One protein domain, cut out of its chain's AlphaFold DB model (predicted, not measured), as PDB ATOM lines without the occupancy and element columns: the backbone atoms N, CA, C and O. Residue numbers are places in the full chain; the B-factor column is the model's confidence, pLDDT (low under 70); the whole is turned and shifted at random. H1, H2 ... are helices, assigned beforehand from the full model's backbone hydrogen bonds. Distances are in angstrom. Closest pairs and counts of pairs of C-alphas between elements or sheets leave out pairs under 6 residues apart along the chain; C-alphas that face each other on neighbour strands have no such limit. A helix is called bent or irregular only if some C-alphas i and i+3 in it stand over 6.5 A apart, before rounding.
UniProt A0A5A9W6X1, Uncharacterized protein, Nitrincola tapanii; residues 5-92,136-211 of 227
ATOM      1  N   LYS A   5      -0.520 -28.529 -23.351       90.62
ATOM      2  CA  LYS A   5       0.338 -27.525 -23.985       90.62
ATOM      3  C   LYS A   5      -0.182 -26.098 -23.834       90.62
ATOM      4  O   LYS A   5       0.606 -25.217 -23.528       90.62
ATOM      5  N   GLN A   6      -1.478 -25.864 -24.025       88.81
ATOM      6  CA  GLN A   6      -2.066 -24.532 -23.846       88.81
ATOM      7  C   GLN A   6      -1.962 -24.073 -22.392       88.81
ATOM      8  O   GLN A   6      -1.528 -22.952 -22.155       88.81
ATOM      9  N   ILE A   7      -2.277 -24.955 -21.436       88.75
ATOM     10  CA  ILE A   7      -2.157 -24.657 -20.001       88.75
ATOM     11  C   ILE A   7      -0.714 -24.250 -19.686       88.75
ATOM     12  O   ILE A   7      -0.474 -23.164 -19.167       88.75
ATOM     13  N   LEU A   8       0.266 -25.072 -20.067       91.50
ATOM     14  CA  LEU A   8       1.672 -24.785 -19.782       91.50
ATOM     15  C   LEU A   8       2.176 -23.533 -20.512       91.50
ATOM     16  O   LEU A   8       2.919 -22.760 -19.925       91.50
ATOM     17  N   GLN A   9       1.751 -23.270 -21.750       91.19
ATOM     18  CA  GLN A   9       2.118 -22.042 -22.467       91.19
ATOM     19  C   GLN A   9       1.579 -20.781 -21.790       91.19
ATOM     20  O   GLN A   9       2.317 -19.809 -21.644       91.19
ATOM     21  N   GLU A  10       0.320 -20.800 -21.355       89.00
ATOM     22  CA  GLU A  10      -0.309 -19.667 -20.670       89.00
ATOM     23  C   GLU A  10       0.320 -19.411 -19.290       89.00
ATOM     24  O   GLU A  10       0.466 -18.259 -18.885       89.00
ATOM     25  N   CYS A  11       0.734 -20.466 -18.585       88.19
ATOM     26  CA  CYS A  11       1.267 -20.367 -17.223       88.19
ATOM     27  C   CYS A  11       2.785 -20.143 -17.178       88.19
ATOM     28  O   CYS A  11       3.293 -19.450 -16.300       88.19
ATOM     29  N   LEU A  12       3.525 -20.745 -18.108       90.75
ATOM     30  CA  LEU A  12       4.983 -20.871 -18.045       90.75
ATOM     31  C   LEU A  12       5.705 -20.201 -19.218       90.75
ATOM     32  O   LEU A  12       6.930 -20.111 -19.183       90.75
ATOM     33  N   GLY A  13       4.990 -19.677 -20.222       87.75
ATOM     34  CA  GLY A  13       5.573 -19.102 -21.444       87.75
ATOM     35  C   GLY A  13       6.556 -17.946 -21.234       87.75
ATOM     36  O   GLY A  13       7.400 -17.703 -22.089       87.75
ATOM     37  N   ASN A  14       6.482 -17.261 -20.090       89.12
ATOM     38  CA  ASN A  14       7.417 -16.190 -19.724       89.12
ATOM     39  C   ASN A  14       8.654 -16.692 -18.956       89.12
ATOM     40  O   ASN A  14       9.598 -15.928 -18.770       89.12
ATOM     41  N   ARG A  15       8.636 -17.938 -18.467       89.38
ATOM     42  CA  ARG A  15       9.701 -18.541 -17.646       89.38
ATOM     43  C   ARG A  15      10.466 -19.638 -18.389       89.38
ATOM     44  O   ARG A  15      11.628 -19.862 -18.078       89.38
ATOM     45  N   PHE A  16       9.830 -20.292 -19.355       91.88
ATOM     46  CA  PHE A  16      10.379 -21.436 -20.074       91.88
ATOM     47  C   PHE A  16      10.408 -21.175 -21.575       91.88
ATOM     48  O   PHE A  16       9.505 -20.556 -22.143       91.88
ATOM     49  N   SER A  17      11.440 -21.691 -22.231       93.81
ATOM     50  CA  SER A  17      11.513 -21.750 -23.682       93.81
ATOM     51  C   SER A  17      10.433 -22.674 -24.251       93.81
ATOM     52  O   SER A  17       9.871 -23.540 -23.576       93.81
ATOM     53  N   LYS A  18      10.160 -22.525 -25.551       93.19
ATOM     54  CA  LYS A  18       9.210 -23.392 -26.259       93.19
ATOM     55  C   LYS A  18       9.595 -24.875 -26.166       93.19
ATOM     56  O   LYS A  18       8.699 -25.702 -26.042       93.19
ATOM     57  N   GLN A  19      10.891 -25.185 -26.236       93.06
ATOM     58  CA  GLN A  19      11.379 -26.560 -26.154       93.06
ATOM     59  C   GLN A  19      11.131 -27.145 -24.762       93.06
ATOM     60  O   GLN A  19      10.529 -28.202 -24.664       93.06
ATOM     61  N   GLU A  20      11.478 -26.418 -23.696       92.25
ATOM     62  CA  GLU A  20      11.245 -26.888 -22.322       92.25
ATOM     63  C   GLU A  20       9.753 -27.098 -22.027       92.25
ATOM     64  O   GLU A  20       9.377 -28.042 -21.335       92.25
ATOM     65  N   ILE A  21       8.879 -26.247 -22.577       94.00
ATOM     66  CA  ILE A  21       7.428 -26.454 -22.488       94.00
ATOM     67  C   ILE A  21       7.018 -27.725 -23.233       94.00
ATOM     68  O   ILE A  21       6.209 -28.487 -22.712       94.00
ATOM     69  N   ASP A  22       7.546 -27.969 -24.432       92.50
ATOM     70  CA  ASP A  22       7.237 -29.175 -25.203       92.50
ATOM     71  C   ASP A  22       7.732 -30.454 -24.492       92.50
ATOM     72  O   ASP A  22       7.001 -31.449 -24.465       92.50
ATOM     73  N   ASP A  23       8.884 -30.399 -23.822       92.38
ATOM     74  CA  ASP A  23       9.419 -31.499 -23.008       92.38
ATOM     75  C   ASP A  23       8.559 -31.745 -21.754       92.38
ATOM     76  O   ASP A  23       8.170 -32.881 -21.469       92.38
ATOM     77  N   LEU A  24       8.147 -30.687 -21.043       93.06
ATOM     78  CA  LEU A  24       7.198 -30.796 -19.924       93.06
ATOM     79  C   LEU A  24       5.858 -31.394 -20.369       93.06
ATOM     80  O   LEU A  24       5.302 -32.249 -19.680       93.06
ATOM     81  N   VAL A  25       5.336 -30.975 -21.529       94.19
ATOM     82  CA  VAL A  25       4.104 -31.537 -22.102       94.19
ATOM     83  C   VAL A  25       4.245 -33.038 -22.328       94.19
ATOM     84  O   VAL A  25       3.287 -33.765 -22.060       94.19
ATOM     85  N   PHE A  26       5.386 -33.490 -22.852       93.62
ATOM     86  CA  PHE A  26       5.656 -34.906 -23.074       93.62
ATOM     87  C   PHE A  26       5.611 -35.675 -21.749       93.62
ATOM     88  O   PHE A  26       4.753 -36.536 -21.582       93.62
ATOM     89  N   HIS A  27       6.430 -35.301 -20.765       91.56
ATOM     90  CA  HIS A  27       6.502 -36.026 -19.494       91.56
ATOM     91  C   HIS A  27       5.186 -36.018 -18.702       91.56
ATOM     92  O   HIS A  27       4.770 -37.043 -18.160       91.56
ATOM     93  N   ILE A  28       4.481 -34.885 -18.665       92.56
ATOM     94  CA  ILE A  28       3.177 -34.807 -17.996       92.56
ATOM     95  C   ILE A  28       2.171 -35.721 -18.698       92.56
ATOM     96  O   ILE A  28       1.452 -36.467 -18.044       92.56
ATOM     97  N   ARG A  29       2.129 -35.712 -20.034       92.31
ATOM     98  CA  ARG A  29       1.190 -36.544 -20.790       92.31
ATOM     99  C   ARG A  29       1.435 -38.034 -20.594       92.31
ATOM    100  O   ARG A  29       0.469 -38.753 -20.368       92.31
ATOM    101  N   GLU A  30       2.692 -38.462 -20.660       90.81
ATOM    102  CA  GLU A  30       3.060 -39.876 -20.548       90.81
ATOM    103  C   GLU A  30       2.825 -40.450 -19.143       90.81
ATOM    104  O   GLU A  30       2.729 -41.659 -19.012       90.81
ATOM    105  N   SER A  31       2.692 -39.613 -18.106       90.69
ATOM    106  CA  SER A  31       2.408 -40.060 -16.728       90.69
ATOM    107  C   SER A  31       0.951 -39.878 -16.289       90.69
ATOM    108  O   SER A  31       0.534 -40.421 -15.264       90.69
ATOM    109  N   LEU A  32       0.142 -39.107 -17.025       90.94
ATOM    110  CA  LEU A  32      -1.225 -38.767 -16.609       90.94
ATOM    111  C   LEU A  32      -2.138 -39.989 -16.473       90.94
ATOM    112  O   LEU A  32      -3.015 -39.995 -15.608       90.94
ATOM    113  N   HIS A  33      -1.950 -41.008 -17.315       89.94
ATOM    114  CA  HIS A  33      -2.763 -42.219 -17.261       89.94
ATOM    115  C   HIS A  33      -2.498 -43.012 -15.974       89.94
ATOM    116  O   HIS A  33      -3.441 -43.367 -15.268       89.94
ATOM    117  N   GLU A  34      -1.231 -43.219 -15.619       90.25
ATOM    118  CA  GLU A  34      -0.809 -43.909 -14.400       90.25
ATOM    119  C   GLU A  34      -1.294 -43.177 -13.149       90.25
ATOM    120  O   GLU A  34      -1.787 -43.811 -12.218       90.25
ATOM    121  N   LEU A  35      -1.216 -41.844 -13.135       92.31
ATOM    122  CA  LEU A  35      -1.719 -41.028 -12.027       92.31
ATOM    123  C   LEU A  35      -3.246 -41.112 -11.892       92.31
ATOM    124  O   LEU A  35      -3.769 -41.133 -10.775       92.31
ATOM    125  N   ALA A  36      -3.972 -41.175 -13.013       91.56
ATOM    126  CA  ALA A  36      -5.421 -41.359 -13.012       91.56
ATOM    127  C   ALA A  36      -5.818 -42.739 -12.465       91.56
ATOM    128  O   ALA A  36      -6.726 -42.832 -11.634       91.56
ATOM    129  N   GLU A  37      -5.113 -43.795 -12.872       90.56
ATOM    130  CA  GLU A  37      -5.321 -45.145 -12.346       90.56
ATOM    131  C   GLU A  37      -4.948 -45.252 -10.862       90.56
ATOM    132  O   GLU A  37      -5.704 -45.839 -10.084       90.56
ATOM    133  N   LEU A  38      -3.847 -44.624 -10.434       90.75
ATOM    134  CA  LEU A  38      -3.473 -44.534  -9.021       90.75
ATOM    135  C   LEU A  38      -4.587 -43.867  -8.212       90.75
ATOM    136  O   LEU A  38      -5.040 -44.427  -7.216       90.75
ATOM    137  N   LYS A  39      -5.086 -42.707  -8.661       91.06
ATOM    138  CA  LYS A  39      -6.196 -42.029  -7.983       91.06
ATOM    139  C   LYS A  39      -7.429 -42.928  -7.899       91.06
ATOM    140  O   LYS A  39      -8.046 -43.003  -6.838       91.06
ATOM    141  N   ARG A  40      -7.778 -43.629  -8.982       89.06
ATOM    142  CA  ARG A  40      -8.914 -44.562  -9.004       89.06
ATOM    143  C   ARG A  40      -8.757 -45.660  -7.952       89.06
ATOM    144  O   ARG A  40      -9.717 -45.959  -7.249       89.06
ATOM    145  N   VAL A  41      -7.562 -46.240  -7.825       87.12
ATOM    146  CA  VAL A  41      -7.253 -47.228  -6.781       87.12
ATOM    147  C   VAL A  41      -7.420 -46.616  -5.387       87.12
ATOM    148  O   VAL A  41      -8.122 -47.193  -4.561       87.12
ATOM    149  N   LEU A  42      -6.843 -45.438  -5.132       87.31
ATOM    150  CA  LEU A  42      -6.921 -44.767  -3.827       87.31
ATOM    151  C   LEU A  42      -8.356 -44.366  -3.439       87.31
ATOM    152  O   LEU A  42      -8.719 -44.426  -2.266       87.31
ATOM    153  N   ASP A  43      -9.198 -43.978  -4.397       86.19
ATOM    154  CA  ASP A  43     -10.624 -43.716  -4.156       86.19
ATOM    155  C   ASP A  43     -11.404 -45.008  -3.853       86.19
ATOM    156  O   ASP A  43     -12.299 -45.028  -3.003       86.19
ATOM    157  N   LEU A  44     -11.070 -46.105  -4.539       82.12
ATOM    158  CA  LEU A  44     -11.758 -47.383  -4.372       82.12
ATOM    159  C   LEU A  44     -11.479 -48.006  -2.997       82.12
ATOM    160  O   LEU A  44     -12.374 -48.592  -2.395       82.12
ATOM    161  N   VAL A  45     -10.261 -47.828  -2.483       80.31
ATOM    162  CA  VAL A  45      -9.828 -48.308  -1.159       80.31
ATOM    163  C   VAL A  45     -10.605 -47.673  -0.008       80.31
ATOM    164  O   VAL A  45     -10.838 -48.327   1.003       80.31
ATOM    165  N   GLU A  46     -11.041 -46.424  -0.148       72.06
ATOM    166  CA  GLU A  46     -11.842 -45.747   0.882       72.06
ATOM    167  C   GLU A  46     -13.326 -46.118   0.829       72.06
ATOM    168  O   GLU A  46     -14.032 -46.020   1.830       72.06
ATOM    169  N   THR A  47     -13.815 -46.514  -0.345       70.19
ATOM    170  CA  THR A  47     -15.247 -46.737  -0.592       70.19
ATOM    171  C   THR A  47     -15.644 -48.206  -0.545       70.19
ATOM    172  O   THR A  47     -16.825 -48.524  -0.412       70.19
ATOM    173  N   THR A  48     -14.672 -49.106  -0.653       61.12
ATOM    174  CA  THR A  48     -14.892 -50.543  -0.763       61.12
ATOM    175  C   THR A  48     -13.934 -51.260   0.175       61.12
ATOM    176  O   THR A  48     -12.744 -50.953   0.193       61.12
ATOM    177  N   ASP A  49     -14.415 -52.271   0.903       58.94
ATOM    178  CA  ASP A  49     -13.539 -53.215   1.606       58.94
ATOM    179  C   ASP A  49     -12.869 -54.143   0.573       58.94
ATOM    180  O   ASP A  49     -13.197 -55.319   0.421       58.94
ATOM    181  N   LEU A  50     -11.959 -53.566  -0.221       54.34
ATOM    182  CA  LEU A  50     -11.238 -54.191  -1.338       54.34
ATOM    183  C   LEU A  50     -10.384 -55.398  -0.924       54.34
ATOM    184  O   LEU A  50      -9.774 -56.048  -1.772       54.34
ATOM    185  N   ALA A  51     -10.329 -55.710   0.367       48.84
ATOM    186  CA  ALA A  51      -9.516 -56.770   0.936       48.84
ATOM    187  C   ALA A  51      -9.931 -58.191   0.519       48.84
ATOM    188  O   ALA A  51      -9.165 -59.123   0.751       48.84
ATOM    189  N   TYR A  52     -11.110 -58.378  -0.091       47.28
ATOM    190  CA  TYR A  52     -11.726 -59.708  -0.198       47.28
ATOM    191  C   TYR A  52     -12.020 -60.240  -1.606       47.28
ATOM    192  O   TYR A  52     -12.612 -61.313  -1.721       47.28
ATOM    193  N   THR A  53     -11.587 -59.593  -2.692       47.50
ATOM    194  CA  THR A  53     -11.803 -60.144  -4.045       47.50
ATOM    195  C   THR A  53     -10.492 -60.313  -4.821       47.50
ATOM    196  O   THR A  53      -9.641 -59.432  -4.877       47.50
ATOM    197  N   LYS A  54     -10.295 -61.507  -5.400       51.03
ATOM    198  CA  LYS A  54      -9.044 -61.921  -6.066       51.03
ATOM    199  C   LYS A  54      -8.709 -61.096  -7.320       51.03
ATOM    200  O   LYS A  54      -7.534 -60.873  -7.596       51.03
ATOM    201  N   GLU A  55      -9.715 -60.647  -8.067       49.53
ATOM    202  CA  GLU A  55      -9.533 -59.883  -9.311       49.53
ATOM    203  C   GLU A  55      -8.986 -58.456  -9.111       49.53
ATOM    204  O   GLU A  55      -8.026 -58.107  -9.802       49.53
ATOM    205  N   PRO A  56      -9.463 -57.636  -8.148       61.75
ATOM    206  CA  PRO A  56      -8.877 -56.314  -7.922       61.75
ATOM    207  C   PRO A  56      -7.413 -56.349  -7.477       61.75
ATOM    208  O   PRO A  56      -6.706 -55.370  -7.697       61.75
ATOM    209  N   ARG A  57      -6.916 -57.465  -6.927       66.12
ATOM    210  CA  ARG A  57      -5.518 -57.583  -6.487       66.12
ATOM    211  C   ARG A  57      -4.516 -57.413  -7.636       66.12
ATOM    212  O   ARG A  57      -3.540 -56.676  -7.513       66.12
ATOM    213  N   ARG A  58      -4.749 -58.090  -8.770       68.44
ATOM    214  CA  ARG A  58      -3.850 -58.026  -9.940       68.44
ATOM    215  C   ARG A  58      -3.858 -56.642 -10.578       68.44
ATOM    216  O   ARG A  58      -2.795 -56.116 -10.896       68.44
ATOM    217  N   GLU A  59      -5.038 -56.042 -10.704       76.12
ATOM    218  CA  GLU A  59      -5.188 -54.698 -11.263       76.12
ATOM    219  C   GLU A  59      -4.525 -53.640 -10.373       76.12
ATOM    220  O   GLU A  59      -3.749 -52.828 -10.866       76.12
ATOM    221  N   VAL A  60      -4.735 -53.688  -9.054       78.81
ATOM    222  CA  VAL A  60      -4.087 -52.762  -8.109       78.81
ATOM    223  C   VAL A  60      -2.565 -52.898  -8.158       78.81
ATOM    224  O   VAL A  60      -1.861 -51.894  -8.267       78.81
ATOM    225  N   LYS A  61      -2.041 -54.131  -8.133       77.38
ATOM    226  CA  LYS A  61      -0.597 -54.381  -8.243       77.38
ATOM    227  C   LYS A  61      -0.030 -53.814  -9.547       77.38
ATOM    228  O   LYS A  61       0.986 -53.129  -9.514       77.38
ATOM    229  N   LYS A  62      -0.717 -54.023 -10.675       80.31
ATOM    230  CA  LYS A  62      -0.321 -53.484 -11.983       80.31
ATOM    231  C   LYS A  62      -0.260 -51.956 -11.992       80.31
ATOM    232  O   LYS A  62       0.676 -51.406 -12.563       80.31
ATOM    233  N   VAL A  63      -1.208 -51.274 -11.345       85.31
ATOM    234  CA  VAL A  63      -1.194 -49.806 -11.223       85.31
ATOM    235  C   VAL A  63       0.057 -49.327 -10.488       85.31
ATOM    236  O   VAL A  63       0.777 -48.476 -11.009       85.31
ATOM    237  N   PHE A  64       0.367 -49.908  -9.324       79.81
ATOM    238  CA  PHE A  64       1.582 -49.554  -8.585       79.81
ATOM    239  C   PHE A  64       2.857 -49.901  -9.361       79.81
ATOM    240  O   PHE A  64       3.773 -49.085  -9.416       79.81
ATOM    241  N   THR A  65       2.915 -51.064 -10.016       76.94
ATOM    242  CA  THR A  65       4.057 -51.443 -10.860       76.94
ATOM    243  C   THR A  65       4.266 -50.442 -11.992       76.94
ATOM    244  O   THR A  65       5.376 -49.945 -12.139       76.94
ATOM    245  N   ASN A  66       3.225 -50.093 -12.751       81.50
ATOM    246  CA  ASN A  66       3.322 -49.131 -13.853       81.50
ATOM    247  C   ASN A  66       3.770 -47.746 -13.370       81.50
ATOM    248  O   ASN A  66       4.622 -47.120 -13.999       81.50
ATOM    249  N   LEU A  67       3.256 -47.287 -12.226       83.81
ATOM    250  CA  LEU A  67       3.715 -46.048 -11.605       83.81
ATOM    251  C   LEU A  67       5.212 -46.108 -11.271       83.81
ATOM    252  O   LEU A  67       5.934 -45.158 -11.554       83.81
ATOM    253  N   ILE A  68       5.693 -47.219 -10.708       76.06
ATOM    254  CA  ILE A  68       7.100 -47.388 -10.321       76.06
ATOM    255  C   ILE A  68       8.025 -47.465 -11.540       76.06
ATOM    256  O   ILE A  68       9.087 -46.851 -11.511       76.06
ATOM    257  N   VAL A  69       7.661 -48.216 -12.585       73.00
ATOM    258  CA  VAL A  69       8.563 -48.503 -13.721       73.00
ATOM    259  C   VAL A  69       8.489 -47.473 -14.845       73.00
ATOM    260  O   VAL A  69       9.457 -47.310 -15.584       73.00
ATOM    261  N   HIS A  70       7.350 -46.796 -14.995       81.06
ATOM    262  CA  HIS A  70       7.096 -45.860 -16.088       81.06
ATOM    263  C   HIS A  70       6.770 -44.463 -15.562       81.06
ATOM    264  O   HIS A  70       7.498 -43.512 -15.851       81.06
ATOM    265  N   GLY A  71       5.724 -44.343 -14.735       82.69
ATOM    266  CA  GLY A  71       5.255 -43.049 -14.233       82.69
ATOM    267  C   GLY A  71       6.346 -42.262 -13.505       82.69
ATOM    268  O   GLY A  71       6.500 -41.066 -13.739       82.69
ATOM    269  N   SER A  72       7.153 -42.940 -12.687       80.56
ATOM    270  CA  SER A  72       8.251 -42.352 -11.920       80.56
ATOM    271  C   SER A  72       9.234 -41.595 -12.815       80.56
ATOM    272  O   SER A  72       9.482 -40.421 -12.573       80.56
ATOM    273  N   ASN A  73       9.709 -42.201 -13.904       80.38
ATOM    274  CA  ASN A  73      10.687 -41.599 -14.810       80.38
ATOM    275  C   ASN A  73      10.180 -40.278 -15.397       80.38
ATOM    276  O   ASN A  73      10.894 -39.275 -15.417       80.38
ATOM    277  N   HIS A  74       8.922 -40.257 -15.836       87.00
ATOM    278  CA  HIS A  74       8.321 -39.058 -16.404       87.00
ATOM    279  C   HIS A  74       8.044 -37.988 -15.345       87.00
ATOM    280  O   HIS A  74       8.324 -36.815 -15.576       87.00
ATOM    281  N   LEU A  75       7.555 -38.374 -14.170       87.88
ATOM    282  CA  LEU A  75       7.286 -37.451 -13.067       87.88
ATOM    283  C   LEU A  75       8.568 -36.798 -12.536       87.88
ATOM    284  O   LEU A  75       8.601 -35.593 -12.290       87.88
ATOM    285  N   ILE A  76       9.638 -37.584 -12.425       81.00
ATOM    286  CA  ILE A  76      10.972 -37.133 -12.027       81.00
ATOM    287  C   ILE A  76      11.532 -36.150 -13.053       81.00
ATOM    288  O   ILE A  76      11.950 -35.051 -12.685       81.00
ATOM    289  N   ALA A  77      11.492 -36.502 -14.339       81.81
ATOM    290  CA  ALA A  77      11.953 -35.623 -15.408       81.81
ATOM    291  C   ALA A  77      11.137 -34.319 -15.474       81.81
ATOM    292  O   ALA A  77      11.709 -33.239 -15.612       81.81
ATOM    293  N   ALA A  78       9.813 -34.389 -15.295       89.06
ATOM    294  CA  ALA A  78       8.961 -33.205 -15.216       89.06
ATOM    295  C   ALA A  78       9.327 -32.312 -14.021       89.06
ATOM    296  O   ALA A  78       9.419 -31.095 -14.174       89.06
ATOM    297  N   GLY A  79       9.578 -32.902 -12.849       86.88
ATOM    298  CA  GLY A  79      10.023 -32.175 -11.661       86.88
ATOM    299  C   GLY A  79      11.379 -31.499 -11.863       86.88
ATOM    300  O   GLY A  79      11.526 -30.318 -11.545       86.88
ATOM    301  N   PHE A  80      12.340 -32.208 -12.462       82.00
ATOM    302  CA  PHE A  80      13.652 -31.666 -12.819       82.00
ATOM    303  C   PHE A  80      13.525 -30.456 -13.747       82.00
ATOM    304  O   PHE A  80      14.029 -29.379 -13.428       82.00
ATOM    305  N   LEU A  81      12.793 -30.604 -14.855       86.31
ATOM    306  CA  LEU A  81      12.565 -29.522 -15.811       86.31
ATOM    307  C   LEU A  81      11.879 -28.328 -15.136       86.31
ATOM    308  O   LEU A  81      12.325 -27.196 -15.289       86.31
ATOM    309  N   PHE A  82      10.827 -28.564 -14.348       89.44
ATOM    310  CA  PHE A  82      10.031 -27.496 -13.742       89.44
ATOM    311  C   PHE A  82      10.770 -26.717 -12.643       89.44
ATOM    312  O   PHE A  82      10.622 -25.493 -12.522       89.44
ATOM    313  N   HIS A  83      11.554 -27.404 -11.815       85.38
ATOM    314  CA  HIS A  83      12.282 -26.767 -10.721       85.38
ATOM    315  C   HIS A  83      13.683 -26.301 -11.120       85.38
ATOM    316  O   HIS A  83      14.216 -25.429 -10.441       85.38
ATOM    317  N   GLN A  84      14.241 -26.820 -12.221       76.88
ATOM    318  CA  GLN A  84      15.621 -26.576 -12.657       76.88
ATOM    319  C   GLN A  84      16.653 -26.893 -11.559       76.88
ATOM    320  O   GLN A  84      17.676 -26.222 -11.439       76.88
ATOM    321  N   LEU A  85      16.362 -27.897 -10.728       64.50
ATOM    322  CA  LEU A  85      17.241 -28.334  -9.646       64.50
ATOM    323  C   LEU A  85      17.951 -29.632 -10.030       64.50
ATOM    324  O   LEU A  85      17.318 -30.473 -10.668       64.50
ATOM    325  N   PRO A  86      19.221 -29.825  -9.633       54.66
ATOM    326  CA  PRO A  86      19.928 -31.087  -9.819       54.66
ATOM    327  C   PRO A  86      19.132 -32.262  -9.244       54.66
ATOM    328  O   PRO A  86      18.541 -32.155  -8.172       54.66
ATOM    329  N   LEU A  87      19.140 -33.400  -9.942       48.69
ATOM    330  CA  LEU A  87      18.443 -34.618  -9.509       48.69
ATOM    331  C   LEU A  87      18.899 -35.065  -8.110       48.69
ATOM    332  O   LEU A  87      18.077 -35.443  -7.279       48.69
ATOM    333  N   ASN A  88      20.197 -34.945  -7.828       49.25
ATOM    334  CA  ASN A  88      20.786 -35.362  -6.556       49.25
ATOM    335  C   ASN A  88      20.153 -34.643  -5.348       49.25
ATOM    336  O   ASN A  88      19.981 -35.258  -4.305       49.25
ATOM    337  N   ASP A  89      19.685 -33.400  -5.507       43.50
ATOM    338  CA  ASP A  89      19.181 -32.584  -4.392       43.50
ATOM    339  C   ASP A  89      17.753 -32.952  -3.939       43.50
ATOM    340  O   ASP A  89      17.275 -32.426  -2.935       43.50
ATOM    341  N   ARG A  90      17.025 -33.811  -4.675       46.69
ATOM    342  CA  ARG A  90      15.632 -34.186  -4.336       46.69
ATOM    343  C   ARG A  90      15.370 -35.685  -4.207       46.69
ATOM    344  O   ARG A  90      14.367 -36.060  -3.603       46.69
ATOM    345  N   PHE A  91      16.247 -36.538  -4.739       47.69
ATOM    346  CA  PHE A  91      16.128 -38.001  -4.608       47.69
ATOM    347  C   PHE A  91      16.860 -38.577  -3.393       47.69
ATOM    348  O   PHE A  91      16.683 -39.751  -3.085       47.69
ATOM    349  N   GLU A  92      17.585 -37.750  -2.639       43.84
ATOM    350  CA  GLU A  92      18.133 -38.093  -1.319       43.84
ATOM    351  C   GLU A  92      17.080 -38.039  -0.195       43.84
ATOM    352  O   GLU A  92      17.417 -37.872   0.973       43.84
ATOM    353  N   GLU A 136      -5.835 -50.159   8.746       88.88
ATOM    354  CA  GLU A 136      -6.693 -49.214   8.028       88.88
ATOM    355  C   GLU A 136      -6.857 -49.637   6.556       88.88
ATOM    356  O   GLU A 136      -5.971 -50.305   6.011       88.88
ATOM    357  N   PRO A 137      -7.931 -49.235   5.850       86.75
ATOM    358  CA  PRO A 137      -8.183 -49.682   4.475       86.75
ATOM    359  C   PRO A 137      -6.997 -49.474   3.521       86.75
ATOM    360  O   PRO A 137      -6.626 -50.382   2.771       86.75
ATOM    361  N   ILE A 138      -6.342 -48.309   3.598       86.81
ATOM    362  CA  ILE A 138      -5.156 -48.001   2.789       86.81
ATOM    363  C   ILE A 138      -3.953 -48.858   3.167       86.81
ATOM    364  O   ILE A 138      -3.306 -49.423   2.288       86.81
ATOM    365  N   GLN A 139      -3.706 -49.055   4.461       88.44
ATOM    366  CA  GLN A 139      -2.638 -49.926   4.940       88.44
ATOM    367  C   GLN A 139      -2.880 -51.364   4.491       88.44
ATOM    368  O   GLN A 139      -1.973 -52.015   3.993       88.44
ATOM    369  N   ARG A 140      -4.115 -51.856   4.574       85.31
ATOM    370  CA  ARG A 140      -4.477 -53.202   4.128       85.31
ATOM    371  C   ARG A 140      -4.256 -53.377   2.626       85.31
ATOM    372  O   ARG A 140      -3.682 -54.380   2.205       85.31
ATOM    373  N   CYS A 141      -4.658 -52.392   1.821       83.44
ATOM    374  CA  CYS A 141      -4.422 -52.395   0.379       83.44
ATOM    375  C   CYS A 141      -2.924 -52.470   0.055       83.44
ATOM    376  O   CYS A 141      -2.503 -53.347  -0.702       83.44
ATOM    377  N   LEU A 142      -2.118 -51.599   0.663       83.31
ATOM    378  CA  LEU A 142      -0.671 -51.557   0.456       83.31
ATOM    379  C   LEU A 142      -0.008 -52.842   0.962       83.31
ATOM    380  O   LEU A 142       0.795 -53.448   0.259       83.31
ATOM    381  N   TYR A 143      -0.395 -53.326   2.135       81.62
ATOM    382  CA  TYR A 143       0.126 -54.560   2.709       81.62
ATOM    383  C   TYR A 143      -0.080 -55.749   1.764       81.62
ATOM    384  O   TYR A 143       0.867 -56.465   1.462       81.62
ATOM    385  N   ILE A 144      -1.284 -55.921   1.213       77.69
ATOM    386  CA  ILE A 144      -1.623 -57.054   0.337       77.69
ATOM    387  C   ILE A 144      -1.010 -56.924  -1.064       77.69
ATOM    388  O   ILE A 144      -0.541 -57.918  -1.634       77.69
ATOM    389  N   ASN A 145      -1.084 -55.731  -1.658       76.50
ATOM    390  CA  ASN A 145      -0.796 -55.530  -3.081       76.50
ATOM    391  C   ASN A 145       0.630 -55.062  -3.346       76.50
ATOM    392  O   ASN A 145       1.188 -55.388  -4.391       76.50
ATOM    393  N   LEU A 146       1.198 -54.312  -2.405       75.31
ATOM    394  CA  LEU A 146       2.496 -53.669  -2.546       75.31
ATOM    395  C   LEU A 146       3.572 -54.462  -1.797       75.31
ATOM    396  O   LEU A 146       4.582 -54.823  -2.386       75.31
ATOM    397  N   PHE A 147       3.308 -54.833  -0.541       76.38
ATOM    398  CA  PHE A 147       4.245 -55.602   0.289       76.38
ATOM    399  C   PHE A 147       4.035 -57.120   0.238       76.38
ATOM    400  O   PHE A 147       4.821 -57.863   0.816       76.38
ATOM    401  N   ASN A 148       2.967 -57.605  -0.404       74.88
ATOM    402  CA  ASN A 148       2.590 -59.026  -0.398       74.88
ATOM    403  C   ASN A 148       2.521 -59.645   1.019       74.88
ATOM    404  O   ASN A 148       2.790 -60.828   1.220       74.88
ATOM    405  N   GLY A 149       2.157 -58.833   2.009       75.12
ATOM    406  CA  GLY A 149       2.064 -59.224   3.403       75.12
ATOM    407  C   GLY A 149       3.405 -59.384   4.122       75.12
ATOM    408  O   GLY A 149       3.462 -60.118   5.106       75.12
ATOM    409  N   ASP A 150       4.470 -58.759   3.615       75.38
ATOM    410  CA  ASP A 150       5.828 -58.893   4.142       75.38
ATOM    411  C   ASP A 150       6.481 -57.528   4.389       75.38
ATOM    412  O   ASP A 150       7.251 -57.014   3.578       75.38
ATOM    413  N   THR A 151       6.115 -56.891   5.502       78.62
ATOM    414  CA  THR A 151       6.682 -55.606   5.931       78.62
ATOM    415  C   THR A 151       6.428 -55.361   7.411       78.62
ATOM    416  O   THR A 151       5.515 -55.943   7.999       78.62
ATOM    417  N   GLU A 152       7.197 -54.451   7.989       81.62
ATOM    418  CA  GLU A 152       7.002 -53.978   9.353       81.62
ATOM    419  C   GLU A 152       5.838 -52.974   9.454       81.62
ATOM    420  O   GLU A 152       5.589 -52.210   8.510       81.62
ATOM    421  N   PRO A 153       5.148 -52.898  10.609       84.31
ATOM    422  CA  PRO A 153       4.042 -51.960  10.815       84.31
ATOM    423  C   PRO A 153       4.408 -50.492  10.568       84.31
ATOM    424  O   PRO A 153       3.634 -49.756   9.956       84.31
ATOM    425  N   ASP A 154       5.593 -50.063  11.005       83.19
ATOM    426  CA  ASP A 154       6.017 -48.665  10.893       83.19
ATOM    427  C   ASP A 154       6.298 -48.274   9.440       83.19
ATOM    428  O   ASP A 154       5.874 -47.207   8.988       83.19
ATOM    429  N   ARG A 155       6.930 -49.171   8.674       80.44
ATOM    430  CA  ARG A 155       7.143 -48.994   7.236       80.44
ATOM    431  C   ARG A 155       5.820 -48.926   6.482       80.44
ATOM    432  O   ARG A 155       5.636 -48.040   5.649       80.44
ATOM    433  N   LEU A 156       4.883 -49.821   6.796       84.81
ATOM    434  CA  LEU A 156       3.546 -49.802   6.208       84.81
ATOM    435  C   LEU A 156       2.809 -48.489   6.498       84.81
ATOM    436  O   LEU A 156       2.199 -47.919   5.592       84.81
ATOM    437  N   ARG A 157       2.891 -47.995   7.739       88.12
ATOM    438  CA  ARG A 157       2.279 -46.728   8.157       88.12
ATOM    439  C   ARG A 157       2.863 -45.540   7.393       88.12
ATOM    440  O   ARG A 157       2.094 -44.793   6.806       88.12
ATOM    441  N   LYS A 158       4.193 -45.424   7.307       84.38
ATOM    442  CA  LYS A 158       4.856 -44.344   6.550       84.38
ATOM    443  C   LYS A 158       4.400 -44.309   5.088       84.38
ATOM    444  O   LYS A 158       4.028 -43.256   4.581       84.38
ATOM    445  N   VAL A 159       4.374 -45.459   4.406       84.50
ATOM    446  CA  VAL A 159       3.922 -45.516   3.002       84.50
ATOM    447  C   VAL A 159       2.442 -45.154   2.878       84.50
ATOM    448  O   VAL A 159       2.070 -44.426   1.958       84.50
ATOM    449  N   ALA A 160       1.600 -45.613   3.807       88.56
ATOM    450  CA  ALA A 160       0.190 -45.240   3.840       88.56
ATOM    451  C   ALA A 160      -0.006 -43.725   3.987       88.56
ATOM    452  O   ALA A 160      -0.771 -43.148   3.215       88.56
ATOM    453  N   ASP A 161       0.734 -43.080   4.890       88.88
ATOM    454  CA  ASP A 161       0.660 -41.634   5.109       88.88
ATOM    455  C   ASP A 161       1.035 -40.856   3.837       88.88
ATOM    456  O   ASP A 161       0.319 -39.933   3.440       88.88
ATOM    457  N   HIS A 162       2.086 -41.284   3.124       88.25
ATOM    458  CA  HIS A 162       2.451 -40.695   1.832       88.25
ATOM    459  C   HIS A 162       1.362 -40.886   0.769       88.25
ATOM    460  O   HIS A 162       1.071 -39.944   0.037       88.25
ATOM    461  N   MET A 163       0.738 -42.064   0.665       87.75
ATOM    462  CA  MET A 163      -0.334 -42.295  -0.318       87.75
ATOM    463  C   MET A 163      -1.588 -41.475  -0.013       87.75
ATOM    464  O   MET A 163      -2.226 -40.944  -0.925       87.75
ATOM    465  N   THR A 164      -1.924 -41.331   1.267       88.25
ATOM    466  CA  THR A 164      -3.037 -40.491   1.711       88.25
ATOM    467  C   THR A 164      -2.764 -39.012   1.440       88.25
ATOM    468  O   THR A 164      -3.650 -38.325   0.932       88.25
ATOM    469  N   ALA A 165      -1.550 -38.523   1.710       87.44
ATOM    470  CA  ALA A 165      -1.157 -37.149   1.395       87.44
ATOM    471  C   ALA A 165      -1.218 -36.876  -0.118       87.44
ATOM    472  O   ALA A 165      -1.883 -35.928  -0.554       87.44
ATOM    473  N   TRP A 166      -0.641 -37.778  -0.920       89.44
ATOM    474  CA  TRP A 166      -0.560 -37.620  -2.371       89.44
ATOM    475  C   TRP A 166      -1.940 -37.563  -3.036       89.44
ATOM    476  O   TRP A 166      -2.130 -36.895  -4.051       89.44
ATOM    477  N   LYS A 167      -2.960 -38.201  -2.447       88.69
ATOM    478  CA  LYS A 167      -4.331 -38.224  -2.978       88.69
ATOM    479  C   LYS A 167      -4.899 -36.832  -3.274       88.69
ATOM    480  O   LYS A 167      -5.542 -36.637  -4.311       88.69
ATOM    481  N   LYS A 168      -4.685 -35.864  -2.377       86.50
ATOM    482  CA  LYS A 168      -5.184 -34.491  -2.560       86.50
ATOM    483  C   LYS A 168      -4.500 -33.817  -3.752       86.50
ATOM    484  O   LYS A 168      -5.156 -33.166  -4.563       86.50
ATOM    485  N   GLU A 169      -3.199 -34.008  -3.873       90.44
ATOM    486  CA  GLU A 169      -2.380 -33.408  -4.922       90.44
ATOM    487  C   GLU A 169      -2.672 -34.057  -6.277       90.44
ATOM    488  O   GLU A 169      -2.837 -33.348  -7.265       90.44
ATOM    489  N   LEU A 170      -2.861 -35.382  -6.312       91.69
ATOM    490  CA  LEU A 170      -3.334 -36.128  -7.481       91.69
ATOM    491  C   LEU A 170      -4.678 -35.599  -7.977       91.69
ATOM    492  O   LEU A 170      -4.868 -35.417  -9.179       91.69
ATOM    493  N   ALA A 171      -5.619 -35.332  -7.069       89.38
ATOM    494  CA  ALA A 171      -6.915 -34.777  -7.440       89.38
ATOM    495  C   ALA A 171      -6.766 -33.392  -8.089       89.38
ATOM    496  O   ALA A 171      -7.347 -33.150  -9.148       89.38
ATOM    497  N   ASN A 172      -5.959 -32.508  -7.500       89.56
ATOM    498  CA  ASN A 172      -5.701 -31.174  -8.043       89.56
ATOM    499  C   ASN A 172      -4.984 -31.232  -9.399       89.56
ATOM    500  O   ASN A 172      -5.398 -30.555 -10.340       89.56
ATOM    501  N   TRP A 173      -3.962 -32.083  -9.517       91.75
ATOM    502  CA  TRP A 173      -3.206 -32.318 -10.745       91.75
ATOM    503  C   TRP A 173      -4.099 -32.816 -11.882       91.75
ATOM    504  O   TRP A 173      -4.125 -32.238 -12.968       91.75
ATOM    505  N   LEU A 174      -4.894 -33.857 -11.634       90.81
ATOM    506  CA  LEU A 174      -5.793 -34.408 -12.646       90.81
ATOM    507  C   LEU A 174      -6.900 -33.418 -13.006       90.81
ATOM    508  O   LEU A 174      -7.236 -33.287 -14.179       90.81
ATOM    509  N   ASN A 175      -7.430 -32.666 -12.039       88.06
ATOM    510  CA  ASN A 175      -8.402 -31.613 -12.321       88.06
ATOM    511  C   ASN A 175      -7.807 -30.515 -13.206       88.06
ATOM    512  O   ASN A 175      -8.490 -30.054 -14.118       88.06
ATOM    513  N   LEU A 176      -6.545 -30.128 -12.997       87.88
ATOM    514  CA  LEU A 176      -5.874 -29.135 -13.835       87.88
ATOM    515  C   LEU A 176      -5.858 -29.554 -15.314       87.88
ATOM    516  O   LEU A 176      -6.141 -28.728 -16.179       87.88
ATOM    517  N   PHE A 177      -5.584 -30.828 -15.608       86.81
ATOM    518  CA  PHE A 177      -5.430 -31.312 -16.986       86.81
ATOM    519  C   PHE A 177      -6.692 -31.938 -17.602       86.81
ATOM    520  O   PHE A 177      -6.786 -32.028 -18.828       86.81
ATOM    521  N   HIS A 178      -7.677 -32.342 -16.795       76.56
ATOM    522  CA  HIS A 178      -8.934 -32.934 -17.271       76.56
ATOM    523  C   HIS A 178     -10.130 -31.977 -17.243       76.56
ATOM    524  O   HIS A 178     -11.084 -32.186 -17.995       76.56
ATOM    525  N   SER A 179     -10.117 -30.925 -16.418       63.94
ATOM    526  CA  SER A 179     -11.250 -29.997 -16.352       63.94
ATOM    527  C   SER A 179     -11.239 -28.972 -17.492       63.94
ATOM    528  O   SER A 179     -10.204 -28.539 -17.998       63.94
ATOM    529  N   SER A 180     -12.431 -28.553 -17.918       53.38
ATOM    530  CA  SER A 180     -12.617 -27.353 -18.734       53.38
ATOM    531  C   SER A 180     -12.634 -26.121 -17.825       53.38
ATOM    532  O   SER A 180     -13.681 -25.505 -17.632       53.38
ATOM    533  N   THR A 181     -11.509 -25.796 -17.194       53.84
ATOM    534  CA  THR A 181     -11.395 -24.612 -16.332       53.84
ATOM    535  C   THR A 181     -11.573 -23.326 -17.143       53.84
ATOM    536  O   THR A 181     -11.151 -23.229 -18.301       53.84
ATOM    537  N   SER A 182     -12.247 -22.331 -16.555       51.66
ATOM    538  CA  SER A 182     -12.401 -21.010 -17.167       51.66
ATOM    539  C   SER A 182     -11.038 -20.310 -17.254       51.66
ATOM    540  O   SER A 182     -10.189 -20.433 -16.375       51.66
ATOM    541  N   LYS A 183     -10.810 -19.582 -18.351       55.97
ATOM    542  CA  LYS A 183      -9.495 -19.026 -18.723       55.97
ATOM    543  C   LYS A 183      -8.951 -17.945 -17.777       55.97
ATOM    544  O   LYS A 183      -7.786 -17.589 -17.892       55.97
ATOM    545  N   THR A 184      -9.772 -17.382 -16.892       53.00
ATOM    546  CA  THR A 184      -9.428 -16.171 -16.126       53.00
ATOM    547  C   THR A 184      -8.571 -16.427 -14.886       53.00
ATOM    548  O   THR A 184      -7.732 -15.588 -14.587       53.00
ATOM    549  N   ASP A 185      -8.698 -17.591 -14.236       60.25
ATOM    550  CA  ASP A 185      -7.933 -17.934 -13.017       60.25
ATOM    551  C   ASP A 185      -6.938 -19.086 -13.232       60.25
ATOM    552  O   ASP A 185      -6.325 -19.590 -12.289       60.25
ATOM    553  N   LEU A 186      -6.784 -19.527 -14.482       66.62
ATOM    554  CA  LEU A 186      -5.939 -20.659 -14.842       66.62
ATOM    555  C   LEU A 186      -4.452 -20.424 -14.498       66.62
ATOM    556  O   LEU A 186      -3.875 -21.318 -13.887       66.62
ATOM    557  N   PRO A 187      -3.821 -19.262 -14.789       61.22
ATOM    558  CA  PRO A 187      -2.364 -19.134 -14.667       61.22
ATOM    559  C   PRO A 187      -1.813 -19.252 -13.240       61.22
ATOM    560  O   PRO A 187      -0.854 -19.982 -13.007       61.22
ATOM    561  N   LEU A 188      -2.421 -18.560 -12.272       67.75
ATOM    562  CA  LEU A 188      -1.954 -18.555 -10.878       67.75
ATOM    563  C   LEU A 188      -2.216 -19.897 -10.187       67.75
ATOM    564  O   LEU A 188      -1.311 -20.464  -9.577       67.75
ATOM    565  N   ASN A 189      -3.427 -20.437 -10.346       82.94
ATOM    566  CA  ASN A 189      -3.791 -21.717  -9.745       82.94
ATOM    567  C   ASN A 189      -3.009 -22.880 -10.371       82.94
ATOM    568  O   ASN A 189      -2.599 -23.793  -9.662       82.94
ATOM    569  N   ALA A 190      -2.744 -22.846 -11.681       86.75
ATOM    570  CA  ALA A 190      -1.976 -23.892 -12.348       86.75
ATOM    571  C   ALA A 190      -0.513 -23.927 -11.895       86.75
ATOM    572  O   ALA A 190      -0.006 -25.008 -11.619       86.75
ATOM    573  N   ILE A 191       0.164 -22.777 -11.779       89.31
ATOM    574  CA  ILE A 191       1.555 -22.737 -11.291       89.31
ATOM    575  C   ILE A 191       1.637 -23.283  -9.866       89.31
ATOM    576  O   ILE A 191       2.544 -24.059  -9.572       89.31
ATOM    577  N   GLN A 192       0.690 -22.908  -9.001       90.19
ATOM    578  CA  GLN A 192       0.638 -23.417  -7.635       90.19
ATOM    579  C   GLN A 192       0.459 -24.940  -7.614       90.19
ATOM    580  O   GLN A 192       1.254 -25.620  -6.975       90.19
ATOM    581  N   ILE A 193      -0.510 -25.480  -8.360       91.50
ATOM    582  CA  ILE A 193      -0.757 -26.929  -8.439       91.50
ATOM    583  C   ILE A 193       0.463 -27.675  -8.996       91.50
ATOM    584  O   ILE A 193       0.845 -28.710  -8.453       91.50
ATOM    585  N   LEU A 194       1.089 -27.153 -10.057       91.06
ATOM    586  CA  LEU A 194       2.306 -27.726 -10.637       91.06
ATOM    587  C   LEU A 194       3.439 -27.765  -9.609       91.06
ATOM    588  O   LEU A 194       4.104 -28.787  -9.477       91.06
ATOM    589  N   ASN A 195       3.644 -26.664  -8.885       90.50
ATOM    590  CA  ASN A 195       4.695 -26.560  -7.883       90.50
ATOM    591  C   ASN A 195       4.442 -27.479  -6.686       90.50
ATOM    592  O   ASN A 195       5.359 -28.189  -6.293       90.50
ATOM    593  N   GLU A 196       3.229 -27.477  -6.128       89.94
ATOM    594  CA  GLU A 196       2.841 -28.364  -5.027       89.94
ATOM    595  C   GLU A 196       3.097 -29.819  -5.425       89.94
ATOM    596  O   GLU A 196       3.912 -30.482  -4.793       89.94
ATOM    597  N   PHE A 197       2.528 -30.267  -6.548       92.25
ATOM    598  CA  PHE A 197       2.633 -31.653  -6.995       92.25
ATOM    599  C   PHE A 197       4.073 -32.080  -7.321       92.25
ATOM    600  O   PHE A 197       4.564 -33.075  -6.793       92.25
ATOM    601  N   LEU A 198       4.782 -31.329  -8.174       90.00
ATOM    602  CA  LEU A 198       6.131 -31.702  -8.622       90.00
ATOM    603  C   LEU A 198       7.192 -31.560  -7.523       90.00
ATOM    604  O   LEU A 198       8.276 -32.133  -7.653       90.00
ATOM    605  N   SER A 199       6.892 -30.833  -6.443       84.62
ATOM    606  CA  SER A 199       7.818 -30.700  -5.319       84.62
ATOM    607  C   SER A 199       7.911 -31.943  -4.441       84.62
ATOM    608  O   SER A 199       9.010 -32.275  -4.009       84.62
ATOM    609  N   VAL A 200       6.797 -32.650  -4.259       83.06
ATOM    610  CA  VAL A 200       6.672 -33.798  -3.344       83.06
ATOM    611  C   VAL A 200       6.661 -35.152  -4.055       83.06
ATOM    612  O   VAL A 200       6.807 -36.192  -3.417       83.06
ATOM    613  N   VAL A 201       6.527 -35.161  -5.388       83.12
ATOM    614  CA  VAL A 201       6.630 -36.368  -6.225       83.12
ATOM    615  C   VAL A 201       7.814 -37.265  -5.834       83.12
ATOM    616  O   VAL A 201       7.586 -38.466  -5.688       83.12
ATOM    617  N   PRO A 202       9.050 -36.752  -5.638       75.75
ATOM    618  CA  PRO A 202      10.180 -37.592  -5.246       75.75
ATOM    619  C   PRO A 202       9.944 -38.347  -3.937       75.75
ATOM    620  O   PRO A 202      10.223 -39.540  -3.869       75.75
ATOM    621  N   GLU A 203       9.373 -37.691  -2.927       76.06
ATOM    622  CA  GLU A 203       9.094 -38.295  -1.622       76.06
ATOM    623  C   GLU A 203       8.026 -39.388  -1.727       76.06
ATOM    624  O   GLU A 203       8.212 -40.512  -1.257       76.06
ATOM    625  N   HIS A 204       6.913 -39.102  -2.406       84.12
ATOM    626  CA  HIS A 204       5.851 -40.092  -2.582       84.12
ATOM    627  C   HIS A 204       6.296 -41.279  -3.435       84.12
ATOM    628  O   HIS A 204       5.957 -42.422  -3.126       84.12
ATOM    629  N   LEU A 205       7.096 -41.034  -4.478       77.31
ATOM    630  CA  LEU A 205       7.693 -42.099  -5.272       77.31
ATOM    631  C   LEU A 205       8.703 -42.901  -4.460       77.31
ATOM    632  O   LEU A 205       8.655 -44.118  -4.544       77.31
ATOM    633  N   ALA A 206       9.553 -42.282  -3.639       70.81
ATOM    634  CA  ALA A 206      10.518 -42.987  -2.794       70.81
ATOM    635  C   ALA A 206       9.827 -43.913  -1.779       70.81
ATOM    636  O   ALA A 206      10.240 -45.065  -1.605       70.81
ATOM    637  N   ALA A 207       8.724 -43.454  -1.176       71.62
ATOM    638  CA  ALA A 207       7.883 -44.275  -0.306       71.62
ATOM    639  C   ALA A 207       7.337 -45.517  -1.040       71.62
ATOM    640  O   ALA A 207       7.243 -46.592  -0.447       71.62
ATOM    641  N   VAL A 208       7.032 -45.391  -2.337       69.06
ATOM    642  CA  VAL A 208       6.514 -46.477  -3.188       69.06
ATOM    643  C   VAL A 208       7.626 -47.279  -3.891       69.06
ATOM    644  O   VAL A 208       7.400 -48.422  -4.263       69.06
ATOM    645  N   GLN A 209       8.838 -46.745  -4.067       61.56
ATOM    646  CA  GLN A 209       9.933 -47.354  -4.839       61.56
ATOM    647  C   GLN A 209      10.803 -48.306  -4.025       61.56
ATOM    648  O   GLN A 209      11.226 -49.327  -4.567       61.56
ATOM    649  N   LYS A 210      11.004 -48.075  -2.717       53.88
ATOM    650  CA  LYS A 210      11.730 -49.041  -1.859       53.88
ATOM    651  C   LYS A 210      11.037 -50.420  -1.773       53.88
ATOM    652  O   LYS A 210      11.542 -51.333  -1.130       53.88
ATOM    653  N   LEU A 211       9.882 -50.581  -2.415       49.16
ATOM    654  CA  LEU A 211       9.103 -51.811  -2.563       49.16
ATOM    655  C   LEU A 211       9.523 -52.720  -3.717       49.16
ATOM    656  O   LEU A 211       9.126 -53.882  -3.736       49.16
TER     657      LEU A 211
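This is residues 5 to 92 and 136 to 211 of the 227 residues of an uncharacterized protein of Nitrincola tapanii (UniProt A0A5A9W6X1). Two pairs of long helices form two layers, partly face to face: in one, arm H2a of the bent H2 runs side by side with H3, the opposite way, while its other arm H2b crosses H3 at a steep tilt of 50 degrees; in the other, H6 folds back into the bent H7, whose arm H7a runs beside it. Short H5 packs on H2b, H3 and H6 at one end, H1 packs on H2a and H7a at the other, and little H4 packs on H7b at one side. The printed part has 164 residues with seven named helices, H1 to H7 in chain order, and no named strand; the class is all helix. It is compact, with a radius of gyration of the C-alphas of 16.6 A, and spans 50 by 36 by 21 A.

H3, residues 54 to 83, is 41.4 A long and has a kink of 43 degrees near residue 72; it is neither bent nor irregular, but only just: C-alphas 69 and 72 are 6.4 A apart. H2, residues 18 to 47, was assigned as one helix by its hydrogen bonds but is bent: C-alphas 30 and 33 are 7.1 A apart. Its arms are H2a, residues 18 to 30, 18.5 A, and H2b, residues 33 to 47, 21.3 A. H6, residues 153 to 178, is 36.3 A long, with a kink of 32 degrees near residue 169; it too is only just neither bent nor irregular, C-alphas 165 and 168 being 6.2 A apart. H7, residues 186 to 209, likewise assigned as one helix by its hydrogen bonds, is bent, with C-alphas 199 and 202 7.3 A apart; its arms are H7a, residues 186 to 199, 19.5 A, and H7b, residues 202 to 209. H1 is residues 5 to 12, H4 residues 88 to 91 and H5 residues 137 to 145. C-alpha 5 is at (0.338, -27.525, -23.985) and C-alpha 209 at (9.933, -47.354, -4.839).

H2a touches H3 at a shallow tilt of 11 degrees, opposite ways, with the C-alphas of His 27 and His 74 closest at 4.7 A. H2b touches H6 at a steep tilt of 60 degrees, Lys 39 and Lys 167 having the closest C-alphas, 6.6 A. H6 and H7a form a helical hairpin, touching at a shallow tilt of 23 degrees; their closest C-alphas, Glu 169 and Phe 197, are 5.7 A apart. H3 and H6 are apart. Every O i to N i+4 pair is within hydrogen-bond range in H1, H2a, H5, H7a and H7b, against 10 of 11 in H2b, 21 of 26 in H3 and 20 of 22 in H6; H4 is too short for such a pair.

The C-alphas of Asn 14 and Tyr 52 are farthest apart, 51.4 A. Residues 93 to 135 are not printed, and C-alphas 92 and 136 are 28.8 A apart across the cut. Of the links printed whole, none is long. Mean pLDDT of the printed part is 79.6; residues 48 to 58, 85 to 92, 179 to 188 and 208 to 211 are under 70.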